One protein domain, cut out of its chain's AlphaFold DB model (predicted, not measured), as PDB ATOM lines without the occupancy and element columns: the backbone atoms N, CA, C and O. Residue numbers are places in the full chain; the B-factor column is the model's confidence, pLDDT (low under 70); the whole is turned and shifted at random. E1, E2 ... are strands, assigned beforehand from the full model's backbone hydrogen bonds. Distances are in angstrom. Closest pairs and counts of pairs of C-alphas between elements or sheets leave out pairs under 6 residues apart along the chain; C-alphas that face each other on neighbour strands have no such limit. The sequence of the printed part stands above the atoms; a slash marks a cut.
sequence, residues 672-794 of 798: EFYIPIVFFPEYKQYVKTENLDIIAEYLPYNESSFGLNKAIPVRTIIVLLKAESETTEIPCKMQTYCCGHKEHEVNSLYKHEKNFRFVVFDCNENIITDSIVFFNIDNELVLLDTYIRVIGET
ATOM      1  N   GLU A 672     205.381 188.748 250.100       59.94
ATOM      2  CA  GLU A 672     206.105 187.745 250.894       59.94
ATOM      3  C   GLU A 672     207.132 188.453 251.793       59.94
ATOM      4  O   GLU A 672     208.117 189.024 251.316       59.94
ATOM      5  N   PHE A 673     206.884 188.448 253.105       61.81
ATOM      6  CA  PHE A 673     207.649 189.241 254.068       61.81
ATOM      7  C   PHE A 673     208.010 188.438 255.321       61.81
ATOM      8  O   PHE A 673     207.130 187.955 256.037       61.81
ATOM      9  N   TYR A 674     209.302 188.345 255.645       64.25
ATOM     10  CA  TYR A 674     209.744 187.634 256.844       64.25
ATOM     11  C   TYR A 674     209.651 188.487 258.105       64.25
ATOM     12  O   TYR A 674     209.971 189.675 258.118       64.25
ATOM     13  N   ILE A 675     209.340 187.826 259.221       59.59
ATOM     14  CA  ILE A 675     209.232 188.470 260.526       59.59
ATOM     15  C   ILE A 675     210.207 187.885 261.532       59.59
ATOM     16  O   ILE A 675     210.144 186.684 261.819       59.59
ATOM     17  N   PRO A 676     211.047 188.722 262.157       56.72
ATOM     18  CA  PRO A 676     211.837 188.278 263.286       56.72
ATOM     19  C   PRO A 676     210.919 187.994 264.477       56.72
ATOM     20  O   PRO A 676     210.348 188.908 265.072       56.72
ATOM     21  N   ILE A 677     210.817 186.726 264.882       54.53
ATOM     22  CA  ILE A 677     210.426 186.393 266.252       54.53
ATOM     23  C   ILE A 677     211.709 186.215 267.052       54.53
ATOM     24  O   ILE A 677     212.516 185.340 266.749       54.53
ATOM     25  N   VAL A 678     211.901 187.035 268.086       52.47
ATOM     26  CA  VAL A 678     213.016 186.859 269.019       52.47
ATOM     27  C   VAL A 678     212.488 186.935 270.442       52.47
ATOM     28  O   VAL A 678     211.842 187.905 270.828       52.47
ATOM     29  N   PHE A 679     212.779 185.888 271.213       46.44
ATOM     30  CA  PHE A 679     212.763 185.939 272.679       46.44
ATOM     31  C   PHE A 679     214.157 185.879 273.254       46.44
ATOM     32  O   PHE A 679     214.422 186.517 274.261       46.44
ATOM     33  N   PHE A 680     215.035 185.149 272.579       43.44
ATOM     34  CA  PHE A 680     216.448 185.005 272.857       43.44
ATOM     35  C   PHE A 680     217.080 184.566 271.527       43.44
ATOM     36  O   PHE A 680     216.540 183.646 270.909       43.44
ATOM     37  N   PRO A 681     218.178 185.178 271.053       35.66
ATOM     38  CA  PRO A 681     218.870 184.750 269.828       35.66
ATOM     39  C   PRO A 681     219.261 183.259 269.836       35.66
ATOM     40  O   PRO A 681     219.385 182.640 268.784       35.66
ATOM     41  N   GLU A 682     219.401 182.682 271.033       32.62
ATOM     42  CA  GLU A 682     219.738 181.278 271.297       32.62
ATOM     43  C   GLU A 682     218.586 180.302 270.989       32.62
ATOM     44  O   GLU A 682     218.826 179.162 270.597       32.62
ATOM     45  N   TYR A 683     217.328 180.746 271.106       38.12
ATOM     46  CA  TYR A 683     216.140 179.925 270.863       38.12
ATOM     47  C   TYR A 683     215.487 180.352 269.550       38.12
ATOM     48  O   TYR A 683     214.567 181.170 269.505       38.12
ATOM     49  N   LYS A 684     216.009 179.799 268.453       43.34
ATOM     50  CA  LYS A 684     215.539 180.068 267.092       43.34
ATOM     51  C   LYS A 684     214.100 179.575 266.932       43.34
ATOM     52  O   LYS A 684     213.843 178.375 266.999       43.34
ATOM     53  N   GLN A 685     213.155 180.478 266.693       45.47
ATOM     54  CA  GLN A 685     211.833 180.104 266.197       45.47
ATOM     55  C   GLN A 685     211.459 180.990 265.001       45.47
ATOM     56  O   GLN A 685     211.744 182.187 264.984       45.47
ATOM     57  N   TYR A 686     210.878 180.367 263.975       48.59
ATOM     58  CA  TYR A 686     210.758 180.902 262.618       48.59
ATOM     59  C   TYR A 686     209.288 181.181 262.277       48.59
ATOM     60  O   TYR A 686     208.434 180.332 262.531       48.59
ATOM     61  N   VAL A 687     208.993 182.322 261.644       49.69
ATOM     62  CA  VAL A 687     207.732 182.512 260.903       49.69
ATOM     63  C   VAL A 687     208.035 182.270 259.437       49.69
ATOM     64  O   VAL A 687     208.798 183.026 258.845       49.69
ATOM     65  N   LYS A 688     207.458 181.217 258.854       52.47
ATOM     66  CA  LYS A 688     207.547 180.984 257.411       52.47
ATOM     67  C   LYS A 688     206.385 181.678 256.708       52.47
ATOM     68  O   LYS A 688     205.227 181.357 256.966       52.47
ATOM     69  N   THR A 689     206.707 182.607 255.817       54.81
ATOM     70  CA  THR A 689     205.815 183.137 254.783       54.81
ATOM     71  C   THR A 689     206.095 182.360 253.505       54.81
ATOM     72  O   THR A 689     206.948 182.763 252.733       54.81
ATOM     73  N   GLU A 690     205.470 181.188 253.395       56.00
ATOM     74  CA  GLU A 690     205.394 180.239 252.264       56.00
ATOM     75  C   GLU A 690     206.687 179.885 251.473       56.00
ATOM     76  O   GLU A 690     206.953 178.689 251.362       56.00
ATOM     77  N   ASN A 691     207.532 180.831 251.035       66.69
ATOM     78  CA  ASN A 691     208.721 180.611 250.187       66.69
ATOM     79  C   ASN A 691     210.049 181.209 250.711       66.69
ATOM     80  O   ASN A 691     211.113 180.926 250.156       66.69
ATOM     81  N   LEU A 692     210.029 181.994 251.793       71.44
ATOM     82  CA  LEU A 692     211.242 182.599 252.366       71.44
ATOM     83  C   LEU A 692     211.876 181.724 253.459       71.44
ATOM     84  O   LEU A 692     211.186 181.234 254.359       71.44
ATOM     85  N   ASP A 693     213.204 181.592 253.429       72.94
ATOM     86  CA  ASP A 693     213.996 180.911 254.458       72.94
ATOM     87  C   ASP A 693     215.239 181.724 254.860       72.94
ATOM     88  O   ASP A 693     215.654 182.671 254.187       72.94
ATOM     89  N   ILE A 694     215.844 181.355 255.989       78.81
ATOM     90  CA  ILE A 694     217.117 181.935 256.414       78.81
ATOM     91  C   ILE A 694     218.235 181.347 255.557       78.81
ATOM     92  O   ILE A 694     218.511 180.151 255.615       78.81
ATOM     93  N   ILE A 695     218.912 182.208 254.804       83.31
ATOM     94  CA  ILE A 695     220.002 181.816 253.901       83.31
ATOM     95  C   ILE A 695     221.386 182.113 254.483       83.31
ATOM     96  O   ILE A 695     222.351 181.449 254.107       83.31
ATOM     97  N   ALA A 696     221.490 183.047 255.435       84.94
ATOM     98  CA  ALA A 696     222.696 183.257 256.232       84.94
ATOM     99  C   ALA A 696     222.381 183.851 257.615       84.94
ATOM    100  O   ALA A 696     221.432 184.621 257.788       84.94
ATOM    101  N   GLU A 697     223.214 183.509 258.598       82.69
ATOM    102  CA  GLU A 697     223.211 184.097 259.939       82.69
ATOM    103  C   GLU A 697     224.645 184.475 260.312       82.69
ATOM    104  O   GLU A 697     225.545 183.637 260.235       82.69
ATOM    105  N   TYR A 698     224.839 185.713 260.755       82.00
ATOM    106  CA  TYR A 698     226.113 186.191 261.275       82.00
ATOM    107  C   TYR A 698     225.974 186.423 262.773       82.00
ATOM    108  O   TYR A 698     225.053 187.097 263.247       82.00
ATOM    109  N   LEU A 699     226.877 185.803 263.526       77.69
ATOM    110  CA  LEU A 699     227.036 186.059 264.952       77.69
ATOM    111  C   LEU A 699     227.715 187.426 265.161       77.69
ATOM    112  O   LEU A 699     228.258 187.970 264.205       77.69
ATOM    113  N   PRO A 700     227.696 187.979 266.385       70.38
ATOM    114  CA  PRO A 700     228.367 189.237 266.703       70.38
ATOM    115  C   PRO A 700     229.838 189.256 266.258       70.38
ATOM    116  O   PRO A 700     230.686 188.622 266.887       70.38
ATOM    117  N   TYR A 701     230.137 190.000 265.194       67.06
ATOM    118  CA  TYR A 701     231.484 190.249 264.679       67.06
ATOM    119  C   TYR A 701     231.579 191.729 264.345       67.06
ATOM    120  O   TYR A 701     230.732 192.220 263.621       67.06
ATOM    121  N   ASN A 702     232.571 192.441 264.886       79.44
ATOM    122  CA  ASN A 702     232.728 193.891 264.721       79.44
ATOM    123  C   ASN A 702     233.132 194.265 263.277       79.44
ATOM    124  O   ASN A 702     234.263 194.672 263.018       79.44
ATOM    125  N   GLU A 703     232.214 194.069 262.336       84.75
ATOM    126  CA  GLU A 703     232.401 194.161 260.892       84.75
ATOM    127  C   GLU A 703     231.296 195.032 260.280       84.75
ATOM    128  O   GLU A 703     230.177 195.110 260.788       84.75
ATOM    129  N   SER A 704     231.616 195.714 259.181       82.38
ATOM    130  CA  SER A 704     230.665 196.536 258.417       82.38
ATOM    131  C   SER A 704     230.221 195.887 257.105       82.38
ATOM    132  O   SER A 704     229.299 196.383 256.454       82.38
ATOM    133  N   SER A 705     230.871 194.784 256.719       87.38
ATOM    134  CA  SER A 705     230.652 194.052 255.474       87.38
ATOM    135  C   SER A 705     230.530 192.561 255.753       87.38
ATOM    136  O   SER A 705     231.352 191.996 256.463       87.38
ATOM    137  N   PHE A 706     229.519 191.933 255.159       89.69
ATOM    138  CA  PHE A 706     229.179 190.535 255.384       89.69
ATOM    139  C   PHE A 706     229.096 189.812 254.040       89.69
ATOM    140  O   PHE A 706     228.239 190.124 253.212       89.69
ATOM    141  N   GLY A 707     230.012 188.868 253.809       88.25
ATOM    142  CA  GLY A 707     230.054 188.048 252.596       88.25
ATOM    143  C   GLY A 707     229.147 186.822 252.701       88.25
ATOM    144  O   GLY A 707     229.191 186.094 253.695       88.25
ATOM    145  N   LEU A 708     228.333 186.579 251.678       86.19
ATOM    146  CA  LEU A 708     227.522 185.378 251.504       86.19
ATOM    147  C   LEU A 708     228.349 184.316 250.762       86.19
ATOM    148  O   LEU A 708     229.096 184.619 249.838       86.19
ATOM    149  N   ASN A 709     228.191 183.042 251.135       79.44
ATOM    150  CA  ASN A 709     228.981 181.935 250.564       79.44
ATOM    151  C   ASN A 709     228.824 181.768 249.036       79.44
ATOM    152  O   ASN A 709     229.630 181.090 248.401       79.44
ATOM    153  N   LYS A 710     227.753 182.313 248.456       82.81
ATOM    154  CA  LYS A 710     227.454 182.343 247.020       82.81
ATOM    155  C   LYS A 710     226.460 183.478 246.745       82.81
ATOM    156  O   LYS A 710     225.815 183.953 247.677       82.81
ATOM    157  N   ALA A 711     226.302 183.854 245.478       86.50
ATOM    158  CA  ALA A 711     225.246 184.766 245.050       86.50
ATOM    159  C   ALA A 711     223.868 184.093 245.216       86.50
ATOM    160  O   ALA A 711     223.610 183.047 244.612       86.50
ATOM    161  N   ILE A 712     223.004 184.650 246.069       87.50
ATOM    162  CA  ILE A 712     221.676 184.099 246.409       87.50
ATOM    163  C   ILE A 712     220.642 185.230 246.348       87.50
ATOM    164  O   ILE A 712     220.984 186.359 246.703       87.50
ATOM    165  N   PRO A 713     219.392 184.964 245.919       88.44
ATOM    166  CA  PRO A 713     218.296 185.919 246.062       88.44
ATOM    167  C   PRO A 713     218.023 186.242 247.538       88.44
ATOM    168  O   PRO A 713     217.637 185.368 248.312       88.44
ATOM    169  N   VAL A 714     218.196 187.506 247.919       88.50
ATOM    170  CA  VAL A 714     217.886 188.068 249.238       88.50
ATOM    171  C   VAL A 714     216.616 188.911 249.149       88.50
ATOM    172  O   VAL A 714     216.478 189.743 248.257       88.50
ATOM    173  N   ARG A 715     215.714 188.727 250.114       86.75
ATOM    174  CA  ARG A 715     214.466 189.484 250.275       86.75
ATOM    175  C   ARG A 715     214.523 190.446 251.455       86.75
ATOM    176  O   ARG A 715     214.203 191.625 251.325       86.75
ATOM    177  N   THR A 716     214.930 189.947 252.620       87.38
ATOM    178  CA  THR A 716     214.874 190.700 253.879       87.38
ATOM    179  C   THR A 716     216.157 190.505 254.670       87.38
ATOM    180  O   THR A 716     216.666 189.391 254.790       87.38
ATOM    181  N   ILE A 717     216.669 191.588 255.248       88.06
ATOM    182  CA  ILE A 717     217.817 191.557 256.155       88.06
ATOM    183  C   ILE A 717     217.428 192.203 257.474       88.06
ATOM    184  O   ILE A 717     216.780 193.247 257.512       88.06
ATOM    185  N   ILE A 718     217.813 191.558 258.570       86.94
ATOM    186  CA  ILE A 718     217.462 191.970 259.923       86.94
ATOM    187  C   ILE A 718     218.742 192.101 260.727       86.94
ATOM    188  O   ILE A 718     219.477 191.130 260.893       86.94
ATOM    189  N   VAL A 719     218.968 193.295 261.258       86.88
ATOM    190  CA  VAL A 719     220.056 193.596 262.185       86.88
ATOM    191  C   VAL A 719     219.457 193.738 263.577       86.88
ATOM    192  O   VAL A 719     218.557 194.550 263.777       86.88
ATOM    193  N   LEU A 720     219.926 192.943 264.539       82.62
ATOM    194  CA  LEU A 720     219.596 193.111 265.955       82.62
ATOM    195  C   LEU A 720     220.535 194.161 266.556       82.62
ATOM    196  O   LEU A 720     221.724 194.105 266.302       82.62
ATOM    197  N   LEU A 721     220.053 195.090 267.367       78.69
ATOM    198  CA  LEU A 721     220.856 196.124 268.023       78.69
ATOM    199  C   LEU A 721     221.042 195.837 269.515       78.69
ATOM    200  O   LEU A 721     220.241 195.140 270.156       78.69
ATOM    201  N   LYS A 722     222.095 196.418 270.096       73.06
ATOM    202  CA  LYS A 722     222.283 196.433 271.551       73.06
ATOM    203  C   LYS A 722     221.279 197.390 272.197       73.06
ATOM    204  O   LYS A 722     220.693 198.250 271.549       73.06
ATOM    205  N   ALA A 723     221.053 197.209 273.498       60.34
ATOM    206  CA  ALA A 723     220.033 197.950 274.250       60.34
ATOM    207  C   ALA A 723     220.253 199.470 274.231       60.34
ATOM    208  O   ALA A 723     219.298 200.236 274.326       60.34
ATOM    209  N   GLU A 724     221.514 199.881 274.112       64.88
ATOM    210  CA  GLU A 724     221.975 201.258 274.258       64.88
ATOM    211  C   GLU A 724     222.856 201.684 273.071       64.88
ATOM    212  O   GLU A 724     223.795 202.447 273.258       64.88
ATOM    213  N   SER A 725     222.583 201.182 271.859       67.69
ATOM    214  CA  SER A 725     223.354 201.565 270.665       67.69
ATOM    215  C   SER A 725     223.312 203.077 270.424       67.69
ATOM    216  O   SER A 725     222.239 203.695 270.440       67.69
ATOM    217  N   GLU A 726     224.483 203.670 270.190       69.62
ATOM    218  CA  GLU A 726     224.603 205.084 269.840       69.62
ATOM    219  C   GLU A 726     224.052 205.339 268.430       69.62
ATOM    220  O   GLU A 726     223.992 204.444 267.591       69.62
ATOM    221  N   THR A 727     223.644 206.575 268.121       69.19
ATOM    222  CA  THR A 727     223.057 206.902 266.805       69.19
ATOM    223  C   THR A 727     223.989 206.617 265.627       69.19
ATOM    224  O   THR A 727     223.513 206.338 264.530       69.19
ATOM    225  N   THR A 728     225.298 206.672 265.860       71.06
ATOM    226  CA  THR A 728     226.364 206.359 264.899       71.06
ATOM    227  C   THR A 728     226.466 204.862 264.591       71.06
ATOM    228  O   THR A 728     226.936 204.508 263.512       71.06
ATOM    229  N   GLU A 729     225.982 204.001 265.491       77.50
ATOM    230  CA  GLU A 729     226.001 202.534 265.390       77.50
ATOM    231  C   GLU A 729     224.712 201.957 264.779       77.50
ATOM    232  O   GLU A 729     224.604 200.754 264.553       77.50
ATOM    233  N   ILE A 730     223.703 202.796 264.520       86.12
ATOM    234  CA  ILE A 730     222.420 202.352 263.972       86.12
ATOM    235  C   ILE A 730     222.509 202.355 262.441       86.12
ATOM    236  O   ILE A 730     222.585 203.430 261.834       86.12
ATOM    237  N   PRO A 731     222.444 201.187 261.775       89.12
ATOM    238  CA  PRO A 731     222.421 201.144 260.325       89.12
ATOM    239  C   PRO A 731     221.078 201.695 259.837       89.12
ATOM    240  O   PRO A 731     220.017 201.285 260.301       89.12
ATOM    241  N   CYS A 732     221.096 202.626 258.888       90.75
ATOM    242  CA  CYS A 732     219.879 203.148 258.254       90.75
ATOM    243  C   CYS A 732     219.833 202.869 256.750       90.75
ATOM    244  O   CYS A 732     218.778 202.990 256.125       90.75
ATOM    245  N   LYS A 733     220.971 202.486 256.167       93.81
ATOM    246  CA  LYS A 733     221.131 202.209 254.746       93.81
ATOM    247  C   LYS A 733     222.008 200.981 254.541       93.81
ATOM    248  O   LYS A 733     222.997 200.783 255.240       93.81
ATOM    249  N   MET A 734     221.639 200.174 253.561       93.81
ATOM    250  CA  MET A 734     222.310 198.945 253.173       93.81
ATOM    251  C   MET A 734     222.667 199.008 251.688       93.81
ATOM    252  O   MET A 734     221.872 199.475 250.870       93.81
ATOM    253  N   GLN A 735     223.858 198.537 251.331       94.75
ATOM    254  CA  GLN A 735     224.279 198.338 249.947       94.75
ATOM    255  C   GLN A 735     224.560 196.859 249.711       94.75
ATOM    256  O   GLN A 735     225.221 196.216 250.526       94.75
ATOM    257  N   THR A 736     224.053 196.331 248.602       92.75
ATOM    258  CA  THR A 736     224.283 194.949 248.176       92.75
ATOM    259  C   THR A 736     225.220 194.916 246.978       92.75
ATOM    260  O   THR A 736     225.205 195.814 246.128       92.75
ATOM    261  N   TYR A 737     226.035 193.871 246.912       92.19
ATOM    262  CA  TYR A 737     226.986 193.653 245.830       92.19
ATOM    263  C   TYR A 737     226.826 192.255 245.233       92.19
ATOM    264  O   TYR A 737     226.386 191.326 245.913       92.19
ATOM    265  N   CYS A 738     227.168 192.115 243.956       90.81
ATOM    266  CA  CYS A 738     227.285 190.840 243.260       90.81
ATOM    267  C   CYS A 738     228.576 190.859 242.439       90.81
ATOM    268  O   CYS A 738     228.810 191.779 241.654       90.81
ATOM    269  N   CYS A 739     229.460 189.884 242.650       84.81
ATOM    270  CA  CYS A 739     230.768 189.797 242.004       84.81
ATOM    271  C   CYS A 739     231.599 191.093 242.139       84.81
ATOM    272  O   CYS A 739     232.333 191.468 241.225       84.81
ATOM    273  N   GLY A 740     231.465 191.801 243.268       80.69
ATOM    274  CA  GLY A 740     232.168 193.062 243.547       80.69
ATOM    275  C   GLY A 740     231.556 194.326 242.923       80.69
ATOM    276  O   GLY A 740     232.086 195.418 243.137       80.69
ATOM    277  N   HIS A 741     230.440 194.223 242.196       84.69
ATOM    278  CA  HIS A 741     229.704 195.373 241.665       84.69
ATOM    279  C   HIS A 741     228.511 195.726 242.552       84.69
ATOM    280  O   HIS A 741     227.822 194.839 243.044       84.69
ATOM    281  N   LYS A 742     228.279 197.028 242.775       87.94
ATOM    282  CA  LYS A 742     227.116 197.509 243.530       87.94
ATOM    283  C   LYS A 742     225.857 197.236 242.715       87.94
ATOM    284  O   LYS A 742     225.712 197.792 241.630       87.94
ATOM    285  N   GLU A 743     224.957 196.447 243.281       84.25
ATOM    286  CA  GLU A 743     223.674 196.113 242.666       84.25
ATOM    287  C   GLU A 743     222.612 197.123 243.095       84.25
ATOM    288  O   GLU A 743     222.077 197.874 242.282       84.25
ATOM    289  N   HIS A 744     222.351 197.197 244.401       87.88
ATOM    290  CA  HIS A 744     221.244 197.979 244.933       87.88
ATOM    291  C   HIS A 744     221.589 198.690 246.238       87.88
ATOM    292  O   HIS A 744     222.509 198.342 246.982       87.88
ATOM    293  N   GLU A 745     220.807 199.728 246.508       91.94
ATOM    294  CA  GLU A 745     220.812 200.469 247.756       91.94
ATOM    295  C   GLU A 745     219.417 200.409 248.371       91.94
ATOM    296  O   GLU A 745     218.428 200.734 247.714       91.94
ATOM    297  N   VAL A 746     219.351 199.985 249.629       91.62
ATOM    298  CA  VAL A 746     218.106 199.743 250.354       91.62
ATOM    299  C   VAL A 746     218.148 200.528 251.657       91.62
ATOM    300  O   VAL A 746     219.078 200.398 252.452       91.62
ATOM    301  N   ASN A 747     217.133 201.352 251.892       92.88
ATOM    302  CA  ASN A 747     216.968 202.035 253.173       92.88
ATOM    303  C   ASN A 747     216.260 201.118 254.173       92.88
ATOM    304  O   ASN A 747     215.498 200.231 253.788       92.88
ATOM    305  N   SER A 748     216.474 201.357 255.465       90.81
ATOM    306  CA  SER A 748     215.706 200.684 256.512       90.81
ATOM    307  C   SER A 748     214.206 200.922 256.308       90.81
ATOM    308  O   SER A 748     213.781 202.055 256.072       90.81
ATOM    309  N   LEU A 749     213.406 199.873 256.471       86.31
ATOM    310  CA  LEU A 749     211.959 199.857 256.253       86.31
ATOM    311  C   LEU A 749     211.206 200.918 257.072       86.31
ATOM    312  O   LEU A 749     210.168 201.433 256.658       86.31
ATOM    313  N   TYR A 750     211.725 201.247 258.251       86.00
ATOM    314  CA  TYR A 750     211.232 202.324 259.097       86.00
ATOM    315  C   TYR A 750     212.399 203.055 259.750       86.00
ATOM    316  O   TYR A 750     213.458 202.482 259.994       86.00
ATOM    317  N   LYS A 751     212.183 204.331 260.083       86.94
ATOM    318  CA  LYS A 751     213.129 205.095 260.895       86.94
ATOM    319  C   LYS A 751     213.216 204.469 262.287       86.94
ATOM    320  O   LYS A 751     212.189 204.336 262.953       86.94
ATOM    321  N   HIS A 752     214.429 204.118 262.708       84.88
ATOM    322  CA  HIS A 752     214.692 203.590 264.044       84.88
ATOM    323  C   HIS A 752     214.296 204.614 265.123       84.88
ATOM    324  O   HIS A 752     214.510 205.821 264.971       84.88
ATOM    325  N   GLU A 753     213.657 204.132 266.186       80.00
ATOM    326  CA  GLU A 753     213.225 204.938 267.325       80.00
ATOM    327  C   GLU A 753     213.916 204.456 268.605       80.00
ATOM    328  O   GLU A 753     214.364 203.317 268.713       80.00
ATOM    329  N   LYS A 754     213.962 205.317 269.627       74.56
ATOM    330  CA  LYS A 754     214.586 204.974 270.908       74.56
ATOM    331  C   LYS A 754     214.026 203.651 271.467       74.56
ATOM    332  O   LYS A 754     212.810 203.486 271.605       74.56
ATOM    333  N   ASN A 755     214.945 202.758 271.838       71.81
ATOM    334  CA  ASN A 755     214.702 201.417 272.373       71.81
ATOM    335  C   ASN A 755     214.045 200.409 271.400       71.81
ATOM    336  O   ASN A 755     213.425 199.437 271.843       71.81
ATOM    337  N   PHE A 756     214.143 200.636 270.089       78.75
ATOM    338  CA  PHE A 756     213.885 199.603 269.080       78.75
ATOM    339  C   PHE A 756     215.097 198.674 268.975       78.75
ATOM    340  O   PHE A 756     216.240 199.130 269.055       78.75
ATOM    341  N   ARG A 757     214.857 197.370 268.831       77.31
ATOM    342  CA  ARG A 757     215.915 196.348 268.850       77.31
ATOM    343  C   ARG A 757     216.302 195.857 267.469       77.31
ATOM    344  O   ARG A 757     217.317 195.188 267.358       77.31
ATOM    345  N   PHE A 758     215.552 196.186 266.431       80.31
ATOM    346  CA  PHE A 758     215.817 195.775 265.068       80.31
ATOM    347  C   PHE A 758     215.971 196.956 264.130       80.31
ATOM    348  O   PHE A 758     215.322 197.996 264.234       80.31
ATOM    349  N   VAL A 759     216.787 196.713 263.118       86.69
ATOM    350  CA  VAL A 759     216.691 197.402 261.844       86.69
ATOM    351  C   VAL A 759     216.349 196.354 260.803       86.69
ATOM    352  O   VAL A 759     217.029 195.336 260.687       86.69
ATOM    353  N   VAL A 760     215.267 196.593 260.067       87.75
ATOM    354  CA  VAL A 760     214.820 195.703 258.996       87.75
ATOM    355  C   VAL A 760     215.006 196.406 257.664       87.75
ATOM    356  O   VAL A 760     214.544 197.533 257.488       87.75
ATOM    357  N   PHE A 761     215.674 195.731 256.740       90.00
ATOM    358  CA  PHE A 761     215.831 196.131 255.350       90.00
ATOM    359  C   PHE A 761     214.986 195.196 254.493       90.00
ATOM    360  O   PHE A 761     215.187 193.981 254.522       90.00
ATOM    361  N   ASP A 762     214.030 195.763 253.762       87.06
ATOM    362  CA  ASP A 762     213.199 195.039 252.803       87.06
ATOM    363  C   ASP A 762     213.599 195.462 251.392       87.06
ATOM    364  O   ASP A 762     213.627 196.654 251.080       87.06
ATOM    365  N   CYS A 763     213.940 194.485 250.561       85.81
ATOM    366  CA  CYS A 763     214.380 194.728 249.197       85.81
ATOM    367  C   CYS A 763     213.209 195.004 248.238       85.81
ATOM    368  O   CYS A 763     213.462 195.417 247.109       85.81
ATOM    369  N   ASN A 764     211.947 194.809 248.661       76.62
ATOM    370  CA  ASN A 764     210.709 194.844 247.853       76.62
ATOM    371  C   ASN A 764     210.644 193.809 246.708       76.62
ATOM    372  O   ASN A 764     209.555 193.388 246.321       76.62
ATOM    373  N   GLU A 765     211.789 193.367 246.191       81.19
ATOM    374  CA  GLU A 765     212.007 192.308 245.202       81.19
ATOM    375  C   GLU A 765     213.208 191.450 245.639       81.19
ATOM    376  O   GLU A 765     213.991 191.857 246.497       81.19
ATOM    377  N   ASN A 766     213.352 190.243 245.086       84.62
ATOM    378  CA  ASN A 766     214.501 189.390 245.394       84.62
ATOM    379  C   ASN A 766     215.753 189.912 244.682       84.62
ATOM    380  O   ASN A 766     215.825 189.890 243.454       84.62
ATOM    381  N   ILE A 767     216.758 190.334 245.448       88.75
ATOM    382  CA  ILE A 767     218.025 190.854 244.921       88.75
ATOM    383  C   ILE A 767     219.090 189.768 245.033       88.75
ATOM    384  O   ILE A 767     219.380 189.291 246.127       88.75
ATOM    385  N   ILE A 768     219.696 189.379 243.912       90.25
ATOM    386  CA  ILE A 768     220.823 188.441 243.919       90.25
ATOM    387  C   ILE A 768     222.065 189.178 244.421       90.25
ATOM    388  O   ILE A 768     222.495 190.158 243.821       90.25
ATOM    389  N   THR A 769     222.650 188.706 245.519       91.69
ATOM    390  CA  THR A 769     223.835 189.335 246.116       91.69
ATOM    391  C   THR A 769     224.771 188.297 246.726       91.69
ATOM    392  O   THR A 769     224.327 187.237 247.172       91.69
ATOM    393  N   ASP A 770     226.072 188.588 246.710       91.50
ATOM    394  CA  ASP A 770     227.126 187.815 247.371       91.50
ATOM    395  C   ASP A 770     227.745 188.548 248.574       91.50
ATOM    396  O   ASP A 770     228.526 187.955 249.312       91.50
ATOM    397  N   SER A 771     227.415 189.823 248.804       92.00
ATOM    398  CA  SER A 771     227.922 190.588 249.945       92.00
ATOM    399  C   SER A 771     227.083 191.828 250.259       92.00
ATOM    400  O   SER A 771     226.486 192.456 249.383       92.00
ATOM    401  N   ILE A 772     227.034 192.180 251.544       93.62
ATOM    402  CA  ILE A 772     226.171 193.228 252.104       93.62
ATOM    403  C   ILE A 772     227.021 194.195 252.934       93.62
ATOM    404  O   ILE A 772     227.894 193.755 253.679       93.62
ATOM    405  N   VAL A 773     226.762 195.501 252.834       94.25
ATOM    406  CA  VAL A 773     227.470 196.558 253.582       94.25
ATOM    407  C   VAL A 773     226.479 197.549 254.195       94.25
ATOM    408  O   VAL A 773     225.515 197.941 253.535       94.25
ATOM    409  N   PHE A 774     226.724 197.991 255.432       94.00
ATOM    410  CA  PHE A 774     225.820 198.879 256.177       94.00
ATOM    411  C   PHE A 774     226.393 200.278 256.434       94.00
ATOM    412  O   PHE A 774     227.585 200.450 256.693       94.00
ATOM    413  N   PHE A 775     225.506 201.275 256.409       93.19
ATOM    414  CA  PHE A 775     225.808 202.692 256.605       93.19
ATOM    415  C   PHE A 775     224.821 203.351 257.583       93.19
ATOM    416  O   PHE A 775     223.639 202.982 257.623       93.19
ATOM    417  N   ASN A 776     225.294 204.341 258.345       91.44
ATOM    418  CA  ASN A 776     224.478 205.149 259.258       91.44
ATOM    419  C   ASN A 776     223.876 206.375 258.550       91.44
ATOM    420  O   ASN A 776     224.020 206.560 257.338       91.44
ATOM    421  N   ILE A 777     223.186 207.220 259.325       88.00
ATOM    422  CA  ILE A 777     222.480 208.406 258.819       88.00
ATOM    423  C   ILE A 777     223.413 209.465 258.218       88.00
ATOM    424  O   ILE A 777     222.983 210.234 257.359       88.00
ATOM    425  N   ASP A 778     224.685 209.449 258.616       89.75
ATOM    426  CA  ASP A 778     225.736 210.343 258.134       89.75
ATOM    427  C   ASP A 778     226.503 209.741 256.931       89.75
ATOM    428  O   ASP A 778     227.466 210.331 256.445       89.75
ATOM    429  N   ASN A 779     226.040 208.600 256.391       87.75
ATOM    430  CA  ASN A 779     226.684 207.793 255.341       87.75
ATOM    431  C   ASN A 779     228.068 207.231 255.722       87.75
ATOM    432  O   ASN A 779     228.861 206.889 254.839       87.75
ATOM    433  N   GLU A 780     228.357 207.078 257.010       90.69
ATOM    434  CA  GLU A 780     229.564 206.399 257.482       90.69
ATOM    435  C   GLU A 780     229.324 204.890 257.612       90.69
ATOM    436  O   GLU A 780     228.194 204.445 257.837       90.69
ATOM    437  N   LEU A 781     230.386 204.091 257.448       90.00
ATOM    438  CA  LEU A 781     230.324 202.638 257.628       90.00
ATOM    439  C   LEU A 781     229.985 202.302 259.081       90.00
ATOM    440  O   LEU A 781     230.656 202.767 259.999       90.00
ATOM    441  N   VAL A 782     228.988 201.441 259.271       88.06
ATOM    442  CA  VAL A 782     228.581 200.980 260.602       88.06
ATOM    443  C   VAL A 782     229.264 199.665 260.908       88.06
ATOM    444  O   VAL A 782     229.098 198.700 260.167       88.06
ATOM    445  N   LEU A 783     230.002 199.620 262.011       85.56
ATOM    446  CA  LEU A 783     230.513 198.371 262.558       85.56
ATOM    447  C   LEU A 783     229.416 197.728 263.409       85.56
ATOM    448  O   LEU A 783     228.960 198.318 264.386       85.56
ATOM    449  N   LEU A 784     228.963 196.542 263.009       81.81
ATOM    450  CA  LEU A 784     227.842 195.858 263.643       81.81
ATOM    451  C   LEU A 784     228.338 194.737 264.543       81.81
ATOM    452  O   LEU A 784     228.516 193.616 264.100       81.81
ATOM    453  N   ASP A 785     228.486 194.996 265.837       73.69
ATOM    454  CA  ASP A 785     228.899 193.988 266.820       73.69
ATOM    455  C   ASP A 785     227.739 193.121 267.345       73.69
ATOM    456  O   ASP A 785     227.706 192.690 268.505       73.69
ATOM    457  N   THR A 786     226.761 192.867 266.483       75.00
ATOM    458  CA  THR A 786     225.490 192.242 266.827       75.00
ATOM    459  C   THR A 786     225.051 191.210 265.794       75.00
ATOM    460  O   THR A 786     225.722 190.940 264.804       75.00
ATOM    461  N   TYR A 787     223.927 190.554 266.073       81.31
ATOM    462  CA  TYR A 787     223.412 189.474 265.248       81.31
ATOM    463  C   TYR A 787     222.745 189.994 263.968       81.31
ATOM    464  O   TYR A 787     221.864 190.857 264.034       81.31
ATOM    465  N   ILE A 788     223.106 189.412 262.821       84.88
ATOM    466  CA  ILE A 788     222.526 189.733 261.511       84.88
ATOM    467  C   ILE A 788     221.922 188.479 260.896       84.88
ATOM    468  O   ILE A 788     222.519 187.401 260.902       84.88
ATOM    469  N   ARG A 789     220.731 188.631 260.325       85.00
ATOM    470  CA  ARG A 789     219.996 187.559 259.661       85.00
ATOM    471  C   ARG A 789     219.637 187.967 258.241       85.00
ATOM    472  O   ARG A 789     219.033 189.017 258.039       85.00
ATOM    473  N   VAL A 790     219.983 187.108 257.285       87.19
ATOM    474  CA  VAL A 790     219.725 187.296 255.854       87.19
ATOM    475  C   VAL A 790     218.720 186.255 255.385       87.19
ATOM    476  O   VAL A 790     218.849 185.064 255.682       87.19
ATOM    477  N   ILE A 791     217.704 186.720 254.669       85.44
ATOM    478  CA  ILE A 791     216.491 185.960 254.387       85.44
ATOM    479  C   ILE A 791     216.167 186.092 252.916       85.44
ATOM    480  O   ILE A 791     216.199 187.195 252.372       85.44
ATOM    481  N   GLY A 792     215.850 184.974 252.281       85.81
ATOM    482  CA  GLY A 792     215.612 184.906 250.850       85.81
ATOM    483  C   GLY A 792     215.099 183.537 250.430       85.81
ATOM    484  O   GLY A 792     214.722 182.720 251.271       85.81
ATOM    485  N   GLU A 793     215.085 183.276 249.131       82.19
ATOM    486  CA  GLU A 793     214.619 182.000 248.587       82.19
ATOM    487  C   GLU A 793     215.768 180.982 248.552       82.19
ATOM    488  O   GLU A 793     216.849 181.239 248.018       82.19
ATOM    489  N   THR A 794     215.552 179.793 249.122       65.50
ATOM    490  CA  THR A 794     216.547 178.702 249.115       65.50
ATOM    491  C   THR A 794     216.606 177.953 247.784       65.50
ATOM    492  O   THR A 794     217.598 177.274 247.501       65.50
TER     493      THR A 794
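What this domain is: This is residues 672 to 794 of the 798 residues of an uncharacterized protein of Marinilabiliales bacterium (UniProt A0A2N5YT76). One antiparallel sheet folds over on itself into a small, not fully closed barrel: the long strands E2 and E5 fold back at residues 712 and 767, bringing edge strand E1 near the first part of E2 and edge strand E4 near the first part of E5. Ahead of E1, residues 672 to 692 make a long loop outside this body. The printed part has 123 residues, no named helix and six strands, E1 to E6 along the chain, in the sheet order E1 E6 E2 E5 E3 E4; the class is all strand, with 58 residues in named elements, under half. It is compact, with a radius of gyration of the C-alphas of 13.4 A and spans of 34 by 34 by 24 A.

Where its parts are: Find C-alpha 693 at (213.996, 180.911, 254.458); from there E1 runs 14.9 A to residue 698. Next come E2, residues 705 to 720, 15.3 A; E3, 733 to 738, 17.3 A; E4, 741 to 747, 18.4 A; and E5, 758 to 775, 14.8 A. E6, residues 788 to 792, runs 13.6 A and ends at C-alpha 792, (215.612, 184.906, 250.850).

How they stand to each other: The sheet is twisted. Look first at E1 and E6, antiparallel at 156 degrees, where N 693 and O 792 are 2.9 A apart. E6 and E2 have N 718 and O 789 at 2.9 A. E2 bends by 150 degrees and E5 by 149 degrees; along this antiparallel pair, N 708 and O 770 are 2.7 A apart, N 719 and O 759 2.9 A. E5 and E3 are antiparallel, with N 735 and O 773 at 2.8 A. E3 and E4 form a hairpin, with N 734 and O 746 at 2.8 A. The closest C-alphas of E4 and E5, those of Val 746 and Cys 763, are 6.4 A apart; the closest of E1 and E2, those of Ala 696 and Leu 708, are 7.1 A apart. E1 and E4 are apart.

The domain as a whole: The farthest C-alphas, Glu 690 and Asp 778, are 36.8 A apart. The printed part has no cut; the links E2 to E3 and E5 to E6 are long. In this model pLDDT is under 70 at residues 672 to 691, 701, 723 to 727 and 794.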